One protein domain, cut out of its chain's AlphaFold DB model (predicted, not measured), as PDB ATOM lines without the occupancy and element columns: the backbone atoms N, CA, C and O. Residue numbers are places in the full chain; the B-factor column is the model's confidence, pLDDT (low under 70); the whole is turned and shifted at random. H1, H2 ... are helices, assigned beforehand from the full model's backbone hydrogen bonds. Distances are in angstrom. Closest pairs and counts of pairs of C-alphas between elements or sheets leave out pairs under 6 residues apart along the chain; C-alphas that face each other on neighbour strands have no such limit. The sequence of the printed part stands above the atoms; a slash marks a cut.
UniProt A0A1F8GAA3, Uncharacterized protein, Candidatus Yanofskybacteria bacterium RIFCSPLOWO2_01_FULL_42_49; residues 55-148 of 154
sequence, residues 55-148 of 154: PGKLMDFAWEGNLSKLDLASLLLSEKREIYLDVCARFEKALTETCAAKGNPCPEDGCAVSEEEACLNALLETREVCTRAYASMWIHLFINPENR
ATOM      1  N   PRO A  55     198.581 187.249 164.078       96.50
ATOM      2  CA  PRO A  55     197.194 186.987 163.698       96.50
ATOM      3  C   PRO A  55     196.731 187.825 162.498       96.50
ATOM      4  O   PRO A  55     196.087 187.289 161.608       96.50
ATOM      5  N   GLY A  56     197.114 189.108 162.432       97.06
ATOM      6  CA  GLY A  56     196.810 189.987 161.295       97.06
ATOM      7  C   GLY A  56     197.341 189.441 159.972       97.06
ATOM      8  O   GLY A  56     196.578 189.209 159.045       97.06
ATOM      9  N   LYS A  57     198.635 189.120 159.933       96.75
ATOM     10  CA  LYS A  57     199.272 188.532 158.749       96.75
ATOM     11  C   LYS A  57     198.676 187.184 158.344       96.75
ATOM     12  O   LYS A  57     198.554 186.902 157.161       96.75
ATOM     13  N   LEU A  58     198.306 186.347 159.314       97.00
ATOM     14  CA  LEU A  58     197.625 185.087 159.026       97.00
ATOM     15  C   LEU A  58     196.238 185.326 158.411       97.00
ATOM     16  O   LEU A  58     195.854 184.600 157.500       97.00
ATOM     17  N   MET A  59     195.510 186.347 158.872       97.50
ATOM     18  CA  MET A  59     194.244 186.760 158.260       97.50
ATOM     19  C   MET A  59     194.436 187.265 156.829       97.50
ATOM     20  O   MET A  59     193.673 186.860 155.956       97.50
ATOM     21  N   ASP A  60     195.476 188.056 156.564       96.88
ATOM     22  CA  ASP A  60     195.814 188.498 155.204       96.88
ATOM     23  C   ASP A  60     196.157 187.297 154.301       96.88
ATOM     24  O   ASP A  60     195.606 187.144 153.212       96.88
ATOM     25  N   PHE A  61     196.989 186.377 154.797       95.75
ATOM     26  CA  PHE A  61     197.375 185.156 154.085       95.75
ATOM     27  C   PHE A  61     196.174 184.247 153.775       95.75
ATOM     28  O   PHE A  61     196.086 183.675 152.686       95.75
ATOM     29  N   ALA A  62     195.228 184.133 154.713       96.38
ATOM     30  CA  ALA A  62     193.966 183.427 154.524       96.38
ATOM     31  C   ALA A  62     193.085 184.110 153.469       96.38
ATOM     32  O   ALA A  62     192.533 183.436 152.601       96.38
ATOM     33  N   TRP A  63     192.971 185.441 153.521       95.00
ATOM     34  CA  TRP A  63     192.172 186.240 152.590       95.00
ATOM     35  C   TRP A  63     192.649 186.122 151.138       95.00
ATOM     36  O   TRP A  63     191.836 186.070 150.211       95.00
ATOM     37  N   GLU A  64     193.960 186.013 150.939       94.00
ATOM     38  CA  GLU A  64     194.580 185.731 149.639       94.00
ATOM     39  C   GLU A  64     194.263 184.325 149.099       94.00
ATOM     40  O   GLU A  64     194.507 184.041 147.929       94.00
ATOM     41  N   GLY A  65     193.664 183.458 149.919       90.94
ATOM     42  CA  GLY A  65     193.204 182.134 149.521       90.94
ATOM     43  C   GLY A  65     194.245 181.029 149.642       90.94
ATOM     44  O   GLY A  65     194.091 179.969 149.037       90.94
ATOM     45  N   ASN A  66     195.287 181.259 150.442       93.38
ATOM     46  CA  ASN A  66     196.377 180.306 150.630       93.38
ATOM     47  C   ASN A  66     196.053 179.170 151.618       93.38
ATOM     48  O   ASN A  66     196.884 178.287 151.812       93.38
ATOM     49  N   LEU A  67     194.876 179.186 152.256       93.44
ATOM     50  CA  LEU A  67     194.441 178.172 153.222       93.44
ATOM     51  C   LEU A  67     193.147 177.502 152.765       93.44
ATOM     52  O   LEU A  67     192.231 178.163 152.267       93.44
ATOM     53  N   SER A  68     193.058 176.185 152.956       92.88
ATOM     54  CA  SER A  68     191.827 175.442 152.693       92.88
ATOM     55  C   SER A  68     190.788 175.669 153.797       92.88
ATOM     56  O   SER A  68     191.114 176.079 154.911       92.88
ATOM     57  N   LYS A  69     189.521 175.327 153.520       94.12
ATOM     58  CA  LYS A  69     188.443 175.320 154.527       94.12
ATOM     59  C   LYS A  69     188.846 174.545 155.791       94.12
ATOM     60  O   LYS A  69     188.549 174.979 156.898       94.12
ATOM     61  N   LEU A  70     189.529 173.410 155.641       94.25
ATOM     62  CA  LEU A  70     189.918 172.575 156.777       94.25
ATOM     63  C   LEU A  70     191.101 173.161 157.555       94.25
ATOM     64  O   LEU A  70     191.066 173.126 158.782       94.25
ATOM     65  N   ASP A  71     192.077 173.767 156.872       95.12
ATOM     66  CA  ASP A  71     193.180 174.474 157.541       95.12
ATOM     67  C   ASP A  71     192.645 175.652 158.364       95.12
ATOM     68  O   ASP A  71     193.033 175.860 159.506       95.12
ATOM     69  N   LEU A  72     191.688 176.406 157.816       97.81
ATOM     70  CA  LEU A  72     191.017 177.485 158.542       97.81
ATOM     71  C   LEU A  72     190.274 176.941 159.774       97.81
ATOM     72  O   LEU A  72     190.421 177.461 160.883       97.81
ATOM     73  N   ALA A  73     189.515 175.858 159.606       97.50
ATOM     74  CA  ALA A  73     188.778 175.218 160.691       97.50
ATOM     75  C   ALA A  73     189.700 174.733 161.826       97.50
ATOM     76  O   ALA A  73     189.336 174.820 163.005       97.50
ATOM     77  N   SER A  74     190.895 174.234 161.499       96.44
ATOM     78  CA  SER A  74     191.810 173.682 162.497       96.44
ATOM     79  C   SER A  74     192.403 174.745 163.428       96.44
ATOM     80  O   SER A  74     192.663 174.459 164.596       96.44
ATOM     81  N   LEU A  75     192.473 175.999 162.971       97.69
ATOM     82  CA  LEU A  75     192.975 177.154 163.727       97.69
ATOM     83  C   LEU A  75     191.967 177.749 164.724       97.69
ATOM     84  O   LEU A  75     192.311 178.654 165.496       97.69
ATOM     85  N   LEU A  76     190.738 177.232 164.742       97.81
ATOM     86  CA  LEU A  76     189.693 177.588 165.699       97.81
ATOM     87  C   LEU A  76     189.579 176.541 166.817       97.81
ATOM     88  O   LEU A  76     189.803 175.345 166.604       97.81
ATOM     89  N   LEU A  77     189.174 176.986 168.010       97.00
ATOM     90  CA  LEU A  77     188.753 176.080 169.085       97.00
ATOM     91  C   LEU A  77     187.528 175.266 168.659       97.00
ATOM     92  O   LEU A  77     186.716 175.744 167.872       97.00
ATOM     93  N   SER A  78     187.369 174.068 169.230       94.44
ATOM     94  CA  SER A  78     186.365 173.075 168.815       94.44
ATOM     95  C   SER A  78     184.955 173.647 168.640       94.44
ATOM     96  O   SER A  78     184.350 173.454 167.594       94.44
ATOM     97  N   GLU A  79     184.466 174.437 169.601       94.94
ATOM     98  CA  GLU A  79     183.131 175.049 169.515       94.94
ATOM     99  C   GLU A  79     182.998 175.988 168.300       94.94
ATOM    100  O   GLU A  79     181.997 175.986 167.587       94.94
ATOM    101  N   LYS A  80     184.025 176.797 168.028       97.56
ATOM    102  CA  LYS A  80     184.004 177.770 166.924       97.56
ATOM    103  C   LYS A  80     184.302 177.123 165.583       97.56
ATOM    104  O   LYS A  80     183.805 177.593 164.564       97.56
ATOM    105  N   ARG A  81     185.061 176.030 165.591       97.12
ATOM    106  CA  ARG A  81     185.277 175.160 164.439       97.12
ATOM    107  C   ARG A  81     183.959 174.575 163.940       97.12
ATOM    108  O   ARG A  81     183.701 174.636 162.744       97.12
ATOM    109  N   GLU A  82     183.121 174.051 164.831       95.38
ATOM    110  CA  GLU A  82     181.812 173.497 164.458       95.38
ATOM    111  C   GLU A  82     180.900 174.567 163.851       95.38
ATOM    112  O   GLU A  82     180.358 174.369 162.765       95.38
ATOM    113  N   ILE A  83     180.819 175.740 164.489       96.19
ATOM    114  CA  ILE A  83     180.060 176.885 163.963       96.19
ATOM    115  C   ILE A  83     180.570 177.287 162.576       96.19
ATOM    116  O   ILE A  83     179.784 177.495 161.656       96.19
ATOM    117  N   TYR A  84     181.889 177.388 162.408       97.69
ATOM    118  CA  TYR A  84     182.504 177.727 161.130       97.69
ATOM    119  C   TYR A  84     182.124 176.736 160.022       97.69
ATOM    120  O   TYR A  84     181.731 177.151 158.930       97.69
ATOM    121  N   LEU A  85     182.220 175.434 160.302       96.19
ATOM    122  CA  LEU A  85     181.926 174.384 159.328       96.19
ATOM    123  C   LEU A  85     180.438 174.347 158.954       96.19
ATOM    124  O   LEU A  85     180.134 174.194 157.772       96.19
ATOM    125  N   ASP A  86     179.531 174.556 159.910       95.00
ATOM    126  CA  ASP A  86     178.088 174.654 159.643       95.00
ATOM    127  C   ASP A  86     177.764 175.842 158.725       95.00
ATOM    128  O   ASP A  86     177.062 175.696 157.723       95.00
ATOM    129  N   VAL A  87     178.335 177.021 158.996       94.00
ATOM    130  CA  VAL A  87     178.124 178.199 158.139       94.00
ATOM    131  C   VAL A  87     178.685 177.962 156.731       94.00
ATOM    132  O   VAL A  87     178.028 178.312 155.747       94.00
ATOM    133  N   CYS A  88     179.850 177.318 156.609       93.12
ATOM    134  CA  CYS A  88     180.400 176.945 155.304       93.12
ATOM    135  C   CYS A  88     179.482 175.974 154.552       93.12
ATOM    136  O   CYS A  88     179.218 176.194 153.373       93.12
ATOM    137  N   ALA A  89     178.958 174.943 155.218       90.69
ATOM    138  CA  ALA A  89     178.048 173.978 154.599       90.69
ATOM    139  C   ALA A  89     176.770 174.654 154.076       90.69
ATOM    140  O   ALA A  89     176.347 174.410 152.946       90.69
ATOM    141  N   ARG A  90     176.188 175.583 154.846       90.75
ATOM    142  CA  ARG A  90     175.022 176.372 154.404       90.75
ATOM    143  C   ARG A  90     175.330 177.238 153.183       90.75
ATOM    144  O   ARG A  90     174.505 177.333 152.277       90.75
ATOM    145  N   PHE A  91     176.509 177.859 153.146       88.81
ATOM    146  CA  PHE A  91     176.958 178.635 151.990       88.81
ATOM    147  C   PHE A  91     177.126 177.756 150.739       88.81
ATOM    148  O   PHE A  91     176.638 178.104 149.664       88.81
ATOM    149  N   GLU A  92     177.754 176.589 150.880       87.44
ATOM    150  CA  GLU A  92     177.948 175.623 149.790       87.44
ATOM    151  C   GLU A  92     176.615 175.077 149.247       87.44
ATOM    152  O   GLU A  92     176.440 174.928 148.031       87.44
ATOM    153  N   LYS A  93     175.639 174.850 150.133       84.50
ATOM    154  CA  LYS A  93     174.276 174.464 149.753       84.50
ATOM    155  C   LYS A  93     173.584 175.549 148.922       84.50
ATOM    156  O   LYS A  93     173.054 175.248 147.856       84.50
ATOM    157  N   ALA A  94     173.675 176.815 149.331       83.50
ATOM    158  CA  ALA A  94     173.096 177.933 148.579       83.50
ATOM    159  C   ALA A  94     173.717 178.097 147.173       83.50
ATOM    160  O   ALA A  94     173.022 178.417 146.201       83.50
ATOM    161  N   LEU A  95     175.024 177.842 147.033       80.19
ATOM    162  CA  LEU A  95     175.685 177.808 145.723       80.19
ATOM    163  C   LEU A  95     175.154 176.670 144.848       80.19
ATOM    164  O   LEU A  95     174.900 176.868 143.658       80.19
ATOM    165  N   THR A  96     174.947 175.496 145.445       76.06
ATOM    166  CA  THR A  96     174.398 174.320 144.760       76.06
ATOM    167  C   THR A  96     172.982 174.582 144.244       76.06
ATOM    168  O   THR A  96     172.706 174.345 143.068       76.06
ATOM    169  N   GLU A  97     172.111 175.160 145.074       78.06
ATOM    170  CA  GLU A  97     170.747 175.557 144.689       78.06
ATOM    171  C   GLU A  97     170.752 176.558 143.521       78.06
ATOM    172  O   GLU A  97     169.972 176.437 142.572       78.06
ATOM    173  N   THR A  98     171.690 177.508 143.535       73.38
ATOM    174  CA  THR A  98     171.860 178.485 142.449       73.38
ATOM    175  C   THR A  98     172.330 177.828 141.148       73.38
ATOM    176  O   THR A  98     171.905 178.234 140.064       73.38
ATOM    177  N   CYS A  99     173.204 176.822 141.227       69.06
ATOM    178  CA  CYS A  99     173.672 176.069 140.064       69.06
ATOM    179  C   CYS A  99     172.530 175.262 139.428       69.06
ATOM    180  O   CYS A  99     172.296 175.371 138.222       69.06
ATOM    181  N   ALA A 100     171.746 174.556 140.251       67.19
ATOM    182  CA  ALA A 100     170.574 173.806 139.803       67.19
ATOM    183  C   ALA A 100     169.547 174.710 139.093       67.19
ATOM    184  O   ALA A 100     169.030 174.357 138.031       67.19
ATOM    185  N   ALA A 101     169.310 175.918 139.619       68.75
ATOM    186  CA  ALA A 101     168.393 176.892 139.024       68.75
ATOM    187  C   ALA A 101     168.834 177.410 137.638       68.75
ATOM    188  O   ALA A 101     167.995 177.858 136.856       68.75
ATOM    189  N   LYS A 102     170.132 177.342 137.307       67.75
ATOM    190  CA  LYS A 102     170.670 177.743 135.993       67.75
ATOM    191  C   LYS A 102     170.533 176.663 134.915       67.75
ATOM    192  O   LYS A 102     170.900 176.917 133.772       67.75
ATOM    193  N   GLY A 103     170.001 175.485 135.250       58.75
ATOM    194  CA  GLY A 103     169.800 174.400 134.288       58.75
ATOM    195  C   GLY A 103     171.085 173.678 133.878       58.75
ATOM    196  O   GLY A 103     171.069 172.965 132.880       58.75
ATOM    197  N   ASN A 104     172.176 173.837 134.638       56.88
ATOM    198  CA  ASN A 104     173.357 172.983 134.541       56.88
ATOM    199  C   ASN A 104     173.148 171.799 135.499       56.88
ATOM    200  O   ASN A 104     173.367 171.964 136.701       56.88
ATOM    201  N   PRO A 105     172.667 170.632 135.026       56.38
ATOM    202  CA  PRO A 105     172.495 169.480 135.899       56.38
ATOM    203  C   PRO A 105     173.858 169.086 136.470       56.38
ATOM    204  O   PRO A 105     174.823 168.883 135.730       56.38
ATOM    205  N   CYS A 106     173.940 168.990 137.795       56.22
ATOM    206  CA  CYS A 106     175.077 168.359 138.445       56.22
ATOM    207  C   CYS A 106     175.157 166.906 137.929       56.22
ATOM    208  O   CYS A 106     174.135 166.216 137.928       56.22
ATOM    209  N   PRO A 107     176.310 166.455 137.401       52.53
ATOM    210  CA  PRO A 107     176.445 165.105 136.861       52.53
ATOM    211  C   PRO A 107     176.166 164.078 137.961       52.53
ATOM    212  O   PRO A 107     176.543 164.307 139.108       52.53
ATOM    213  N   GLU A 108     175.535 162.949 137.619       51.53
ATOM    214  CA  GLU A 108     175.147 161.925 138.607       51.53
ATOM    215  C   GLU A 108     176.333 161.405 139.442       51.53
ATOM    216  O   GLU A 108     176.151 161.098 140.613       51.53
ATOM    217  N   ASP A 109     177.556 161.426 138.897       49.62
ATOM    218  CA  ASP A 109     178.789 161.031 139.602       49.62
ATOM    219  C   ASP A 109     179.397 162.134 140.502       49.62
ATOM    220  O   ASP A 109     180.370 161.893 141.216       49.62
ATOM    221  N   GLY A 110     178.866 163.361 140.457       45.12
ATOM    222  CA  GLY A 110     179.314 164.520 141.250       45.12
ATOM    223  C   GLY A 110     178.196 165.190 142.056       45.12
ATOM    224  O   GLY A 110     178.418 166.232 142.685       45.12
ATOM    225  N   CYS A 111     176.996 164.609 142.017       47.91
ATOM    226  CA  CYS A 111     175.889 164.940 142.891       47.91
ATOM    227  C   CYS A 111     176.132 164.266 144.237       47.91
ATOM    228  O   CYS A 111     176.054 163.052 144.361       47.91
ATOM    229  N   ALA A 112     176.381 165.077 145.251       44.31
ATOM    230  CA  ALA A 112     175.827 164.865 146.574       44.31
ATOM    231  C   ALA A 112     174.438 164.190 146.505       44.31
ATOM    232  O   ALA A 112     173.440 164.852 146.221       44.31
ATOM    233  N   VAL A 113     174.356 162.873 146.709       38.06
ATOM    234  CA  VAL A 113     173.086 162.110 146.709       38.06
ATOM    235  C   VAL A 113     172.360 162.252 148.068       38.06
ATOM    236  O   VAL A 113     171.422 161.519 148.368       38.06
ATOM    237  N   SER A 114     172.763 163.211 148.906       43.16
ATOM    238  CA  SER A 114     172.161 163.508 150.209       43.16
ATOM    239  C   SER A 114     171.765 164.984 150.326       43.16
ATOM    240  O   SER A 114     172.360 165.860 149.700       43.16
ATOM    241  N   GLU A 115     170.754 165.281 151.148       47.03
ATOM    242  CA  GLU A 115     170.270 166.652 151.403       47.03
ATOM    243  C   GLU A 115     171.318 167.556 152.096       47.03
ATOM    244  O   GLU A 115     171.099 168.771 152.234       47.03
ATOM    245  N   GLU A 116     172.443 166.971 152.528       48.88
ATOM    246  CA  GLU A 116     173.523 167.618 153.276       48.88
ATOM    247  C   GLU A 116     174.798 167.918 152.465       48.88
ATOM    248  O   GLU A 116     175.641 168.676 152.945       48.88
ATOM    249  N   GLU A 117     174.969 167.365 151.263       55.78
ATOM    250  CA  GLU A 117     176.212 167.511 150.496       55.78
ATOM    251  C   GLU A 117     176.079 168.541 149.350       55.78
ATOM    252  O   GLU A 117     175.020 168.741 148.754       55.78
ATOM    253  N   ALA A 118     177.174 169.242 149.042       60.34
ATOM    254  CA  ALA A 118     177.214 170.268 148.001       60.34
ATOM    255  C   ALA A 118     177.646 169.700 146.639       60.34
ATOM    256  O   ALA A 118     178.477 168.795 146.562       60.34
ATOM    257  N   CYS A 119     177.133 170.271 145.546       68.56
ATOM    258  CA  CYS A 119     177.515 169.870 144.192       68.56
ATOM    259  C   CYS A 119     178.964 170.267 143.889       68.56
ATOM    260  O   CYS A 119     179.309 171.452 143.844       68.56
ATOM    261  N   LEU A 120     179.808 169.268 143.616       66.44
ATOM    262  CA  LEU A 120     181.241 169.465 143.392       66.44
ATOM    263  C   LEU A 120     181.524 170.403 142.209       66.44
ATOM    264  O   LEU A 120     182.388 171.272 142.307       66.44
ATOM    265  N   ASN A 121     180.762 170.293 141.117       66.44
ATOM    266  CA  ASN A 121     180.935 171.162 139.949       66.44
ATOM    267  C   ASN A 121     180.654 172.634 140.260       66.44
ATOM    268  O   ASN A 121     181.405 173.497 139.813       66.44
ATOM    269  N   ALA A 122     179.632 172.923 141.073       67.50
ATOM    270  CA  ALA A 122     179.331 174.291 141.484       67.50
ATOM    271  C   ALA A 122     180.514 174.897 142.255       67.50
ATOM    272  O   ALA A 122     180.944 176.008 141.958       67.50
ATOM    273  N   LEU A 123     181.100 174.131 143.181       68.81
ATOM    274  CA  LEU A 123     182.256 174.569 143.965       68.81
ATOM    275  C   LEU A 123     183.519 174.758 143.117       68.81
ATOM    276  O   LEU A 123     184.312 175.656 143.402       68.81
ATOM    277  N   LEU A 124     183.715 173.931 142.088       71.62
ATOM    278  CA  LEU A 124     184.859 174.038 141.182       71.62
ATOM    279  C   LEU A 124     184.748 175.251 140.251       71.62
ATOM    280  O   LEU A 124     185.736 175.966 140.079       71.62
ATOM    281  N   GLU A 125     183.564 175.527 139.702       72.44
ATOM    282  CA  GLU A 125     183.322 176.709 138.859       72.44
ATOM    283  C   GLU A 125     183.450 178.019 139.647       72.44
ATOM    284  O   GLU A 125     183.899 179.030 139.105       72.44
ATOM    285  N   THR A 126     183.106 178.010 140.938       74.94
ATOM    286  CA  THR A 126     183.179 179.189 141.811       74.94
ATOM    287  C   THR A 126     184.348 179.144 142.791       74.94
ATOM    288  O   THR A 126     184.301 179.813 143.824       74.94
ATOM    289  N   ARG A 127     185.408 178.382 142.495       77.81
ATOM    290  CA  ARG A 127     186.488 178.084 143.451       77.81
ATOM    291  C   ARG A 127     187.079 179.324 144.123       77.81
ATOM    292  O   ARG A 127     187.194 179.347 145.342       77.81
ATOM    293  N   GLU A 128     187.409 180.366 143.357       79.94
ATOM    294  CA  GLU A 128     187.958 181.612 143.921       79.94
ATOM    295  C   GLU A 128     186.972 182.319 144.862       79.94
ATOM    296  O   GLU A 128     187.363 182.838 145.911       79.94
ATOM    297  N   VAL A 129     185.682 182.309 144.511       83.00
ATOM    298  CA  VAL A 129     184.607 182.884 145.333       83.00
ATOM    299  C   VAL A 129     184.462 182.092 146.628       83.00
ATOM    300  O   VAL A 129     184.392 182.694 147.698       83.00
ATOM    301  N   CYS A 130     184.483 180.760 146.552       84.25
ATOM    302  CA  CYS A 130     184.418 179.887 147.720       84.25
ATOM    303  C   CYS A 130     185.610 180.111 148.648       84.25
ATOM    304  O   CYS A 130     185.418 180.341 149.839       84.25
ATOM    305  N   THR A 131     186.829 180.131 148.108       87.69
ATOM    306  CA  THR A 131     188.047 180.355 148.892       87.69
ATOM    307  C   THR A 131     187.994 181.678 149.663       87.69
ATOM    308  O   THR A 131     188.248 181.692 150.869       87.69
ATOM    309  N   ARG A 132     187.588 182.781 149.020       90.94
ATOM    310  CA  ARG A 132     187.438 184.073 149.716       90.94
ATOM    311  C   ARG A 132     186.284 184.082 150.714       90.94
ATOM    312  O   ARG A 132     186.417 184.680 151.779       90.94
ATOM    313  N   ALA A 133     185.171 183.419 150.408       93.56
ATOM    314  CA  ALA A 133     184.045 183.314 151.331       93.56
ATOM    315  C   ALA A 133     184.443 182.555 152.606       93.56
ATOM    316  O   ALA A 133     184.186 183.038 153.710       93.56
ATOM    317  N   TYR A 134     185.137 181.419 152.472       95.75
ATOM    318  CA  TYR A 134     185.672 180.657 153.602       95.75
ATOM    319  C   TYR A 134     186.614 181.494 154.459       95.75
ATOM    320  O   TYR A 134     186.469 181.497 155.683       95.75
ATOM    321  N   ALA A 135     187.534 182.231 153.833       97.00
ATOM    322  CA  ALA A 135     188.432 183.129 154.544       97.00
ATOM    323  C   ALA A 135     187.656 184.231 155.281       97.00
ATOM    324  O   ALA A 135     187.887 184.450 156.466       97.00
ATOM    325  N   SER A 136     186.682 184.872 154.631       97.44
ATOM    326  CA  SER A 136     185.853 185.916 155.246       97.44
ATOM    327  C   SER A 136     185.095 185.408 156.474       97.44
ATOM    328  O   SER A 136     185.131 186.038 157.531       97.44
ATOM    329  N   MET A 137     184.417 184.263 156.352       97.44
ATOM    330  CA  MET A 137     183.662 183.643 157.447       97.44
ATOM    331  C   MET A 137     184.580 183.263 158.611       97.44
ATOM    332  O   MET A 137     184.240 183.480 159.774       97.44
ATOM    333  N   TRP A 138     185.768 182.750 158.298       98.50
ATOM    334  CA  TRP A 138     186.775 182.426 159.295       98.50
ATOM    335  C   TRP A 138     187.319 183.675 160.001       98.50
ATOM    336  O   TRP A 138     187.361 183.688 161.229       98.50
ATOM    337  N   ILE A 139     187.662 184.747 159.273       98.25
ATOM    338  CA  ILE A 139     188.187 186.006 159.837       98.25
ATOM    339  C   ILE A 139     187.215 186.594 160.869       98.25
ATOM    340  O   ILE A 139     187.645 187.033 161.936       98.25
ATOM    341  N   HIS A 140     185.904 186.549 160.602       97.62
ATOM    342  CA  HIS A 140     184.886 187.019 161.550       97.62
ATOM    343  C   HIS A 140     184.931 186.301 162.902       97.62
ATOM    344  O   HIS A 140     184.643 186.913 163.931       97.62
ATOM    345  N   LEU A 141     185.303 185.021 162.915       97.75
ATOM    346  CA  LEU A 141     185.497 184.263 164.147       97.75
ATOM    347  C   LEU A 141     186.898 184.493 164.715       97.75
ATOM    348  O   LEU A 141     187.043 184.743 165.911       97.75
ATOM    349  N   PHE A 142     187.921 184.430 163.869       97.81
ATOM    350  CA  PHE A 142     189.323 184.449 164.266       97.81
ATOM    351  C   PHE A 142     189.782 185.802 164.812       97.81
ATOM    352  O   PHE A 142     190.709 185.849 165.617       97.81
ATOM    353  N   ILE A 143     189.130 186.912 164.454       97.31
ATOM    354  CA  ILE A 143     189.475 188.234 164.994       97.31
ATOM    355  C   ILE A 143     189.418 188.264 166.530       97.31
ATOM    356  O   ILE A 143     190.246 188.930 167.151       97.31
ATOM    357  N   ASN A 144     188.526 187.483 167.147       97.31
ATOM    358  CA  ASN A 144     188.448 187.332 168.597       97.31
ATOM    359  C   ASN A 144     189.488 186.303 169.102       97.31
ATOM    360  O   ASN A 144     189.367 185.122 168.766       97.31
ATOM    361  N   PRO A 145     190.471 186.701 169.937       97.12
ATOM    362  CA  PRO A 145     191.498 185.800 170.468       97.12
ATOM    363  C   PRO A 145     190.962 184.561 171.191       97.12
ATOM    364  O   PRO A 145     191.560 183.491 171.087       97.12
ATOM    365  N   GLU A 146     189.810 184.676 171.853       97.06
ATOM    366  CA  GLU A 146     189.179 183.569 172.585       97.06
ATOM    367  C   GLU A 146     188.721 182.429 171.666       97.06
ATOM    368  O   GLU A 146     188.549 181.301 172.115       97.06
ATOM    369  N   ASN A 147     188.560 182.692 170.367       97.50
ATOM    370  CA  ASN A 147     188.139 181.688 169.394       97.50
ATOM    371  C   ASN A 147     189.316 180.893 168.805       97.50
ATOM    372  O   ASN A 147     189.095 179.906 168.100       97.50
ATOM    373  N   ARG A 148     190.558 181.318 169.061       97.31
ATOM    374  CA  ARG A 148     191.764 180.795 168.413       97.31
ATOM    375  C   ARG A 148     192.366 179.631 169.193       97.31
ATOM    376  O   ARG A 148     192.317 179.585 170.428       97.31
TER     377      ARG A 148
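This is residues 55 to 148 of the 154 residues of an uncharacterized protein of Candidatus Yanofskybacteria bacterium RIFCSPLOWO2_01_FULL_42_49 (UniProt A0A1F8GAA3). Long H3 and shorter H5 run side by side, opposite ways; near one end H1 packs on H5 and H2 on both, and toward the other H4 packs crosswise on H3. The 94 printed residues include five named helices, H1 to H5, and no named strand: all helix. The whole is compact, radius of gyration of the C-alphas 14.3 A, spanning 43 by 25 by 19 A.

H1, residues 55 to 63, begins at C-alpha 55 (197.194, 186.987, 163.698). H2 is 69 to 74; H3, 78 to 101, measures 35.0 A; H4 is 120 to 125. H5, 127 to 142, 22.0 A, ends at C-alpha 142 (189.323, 184.449, 164.266).

Closest C-alphas mark the touching pairs: H3 and H5, Tyr 84 and Trp 138, 6.6 A, shallow tilt of 29 degrees; H1 and H5, Trp 63 and Ala 135, 5.2 A; the hairpin H2 and H3, Ala 73 and Arg 81, 5.1 A; H2 and H5, Lys 69 and Tyr 134, 6.1 A; H3 and H4, Thr 96 and Ala 122, 5.9 A, about perpendicular at 77 degrees. Every O i to N i+4 pair is within hydrogen-bond range in H1 to H4, 11 of 12 in H5.

The printed part has no cut. The link H3 to H4 is long, 18 residues. Residues 99 to 123 have pLDDT under 70.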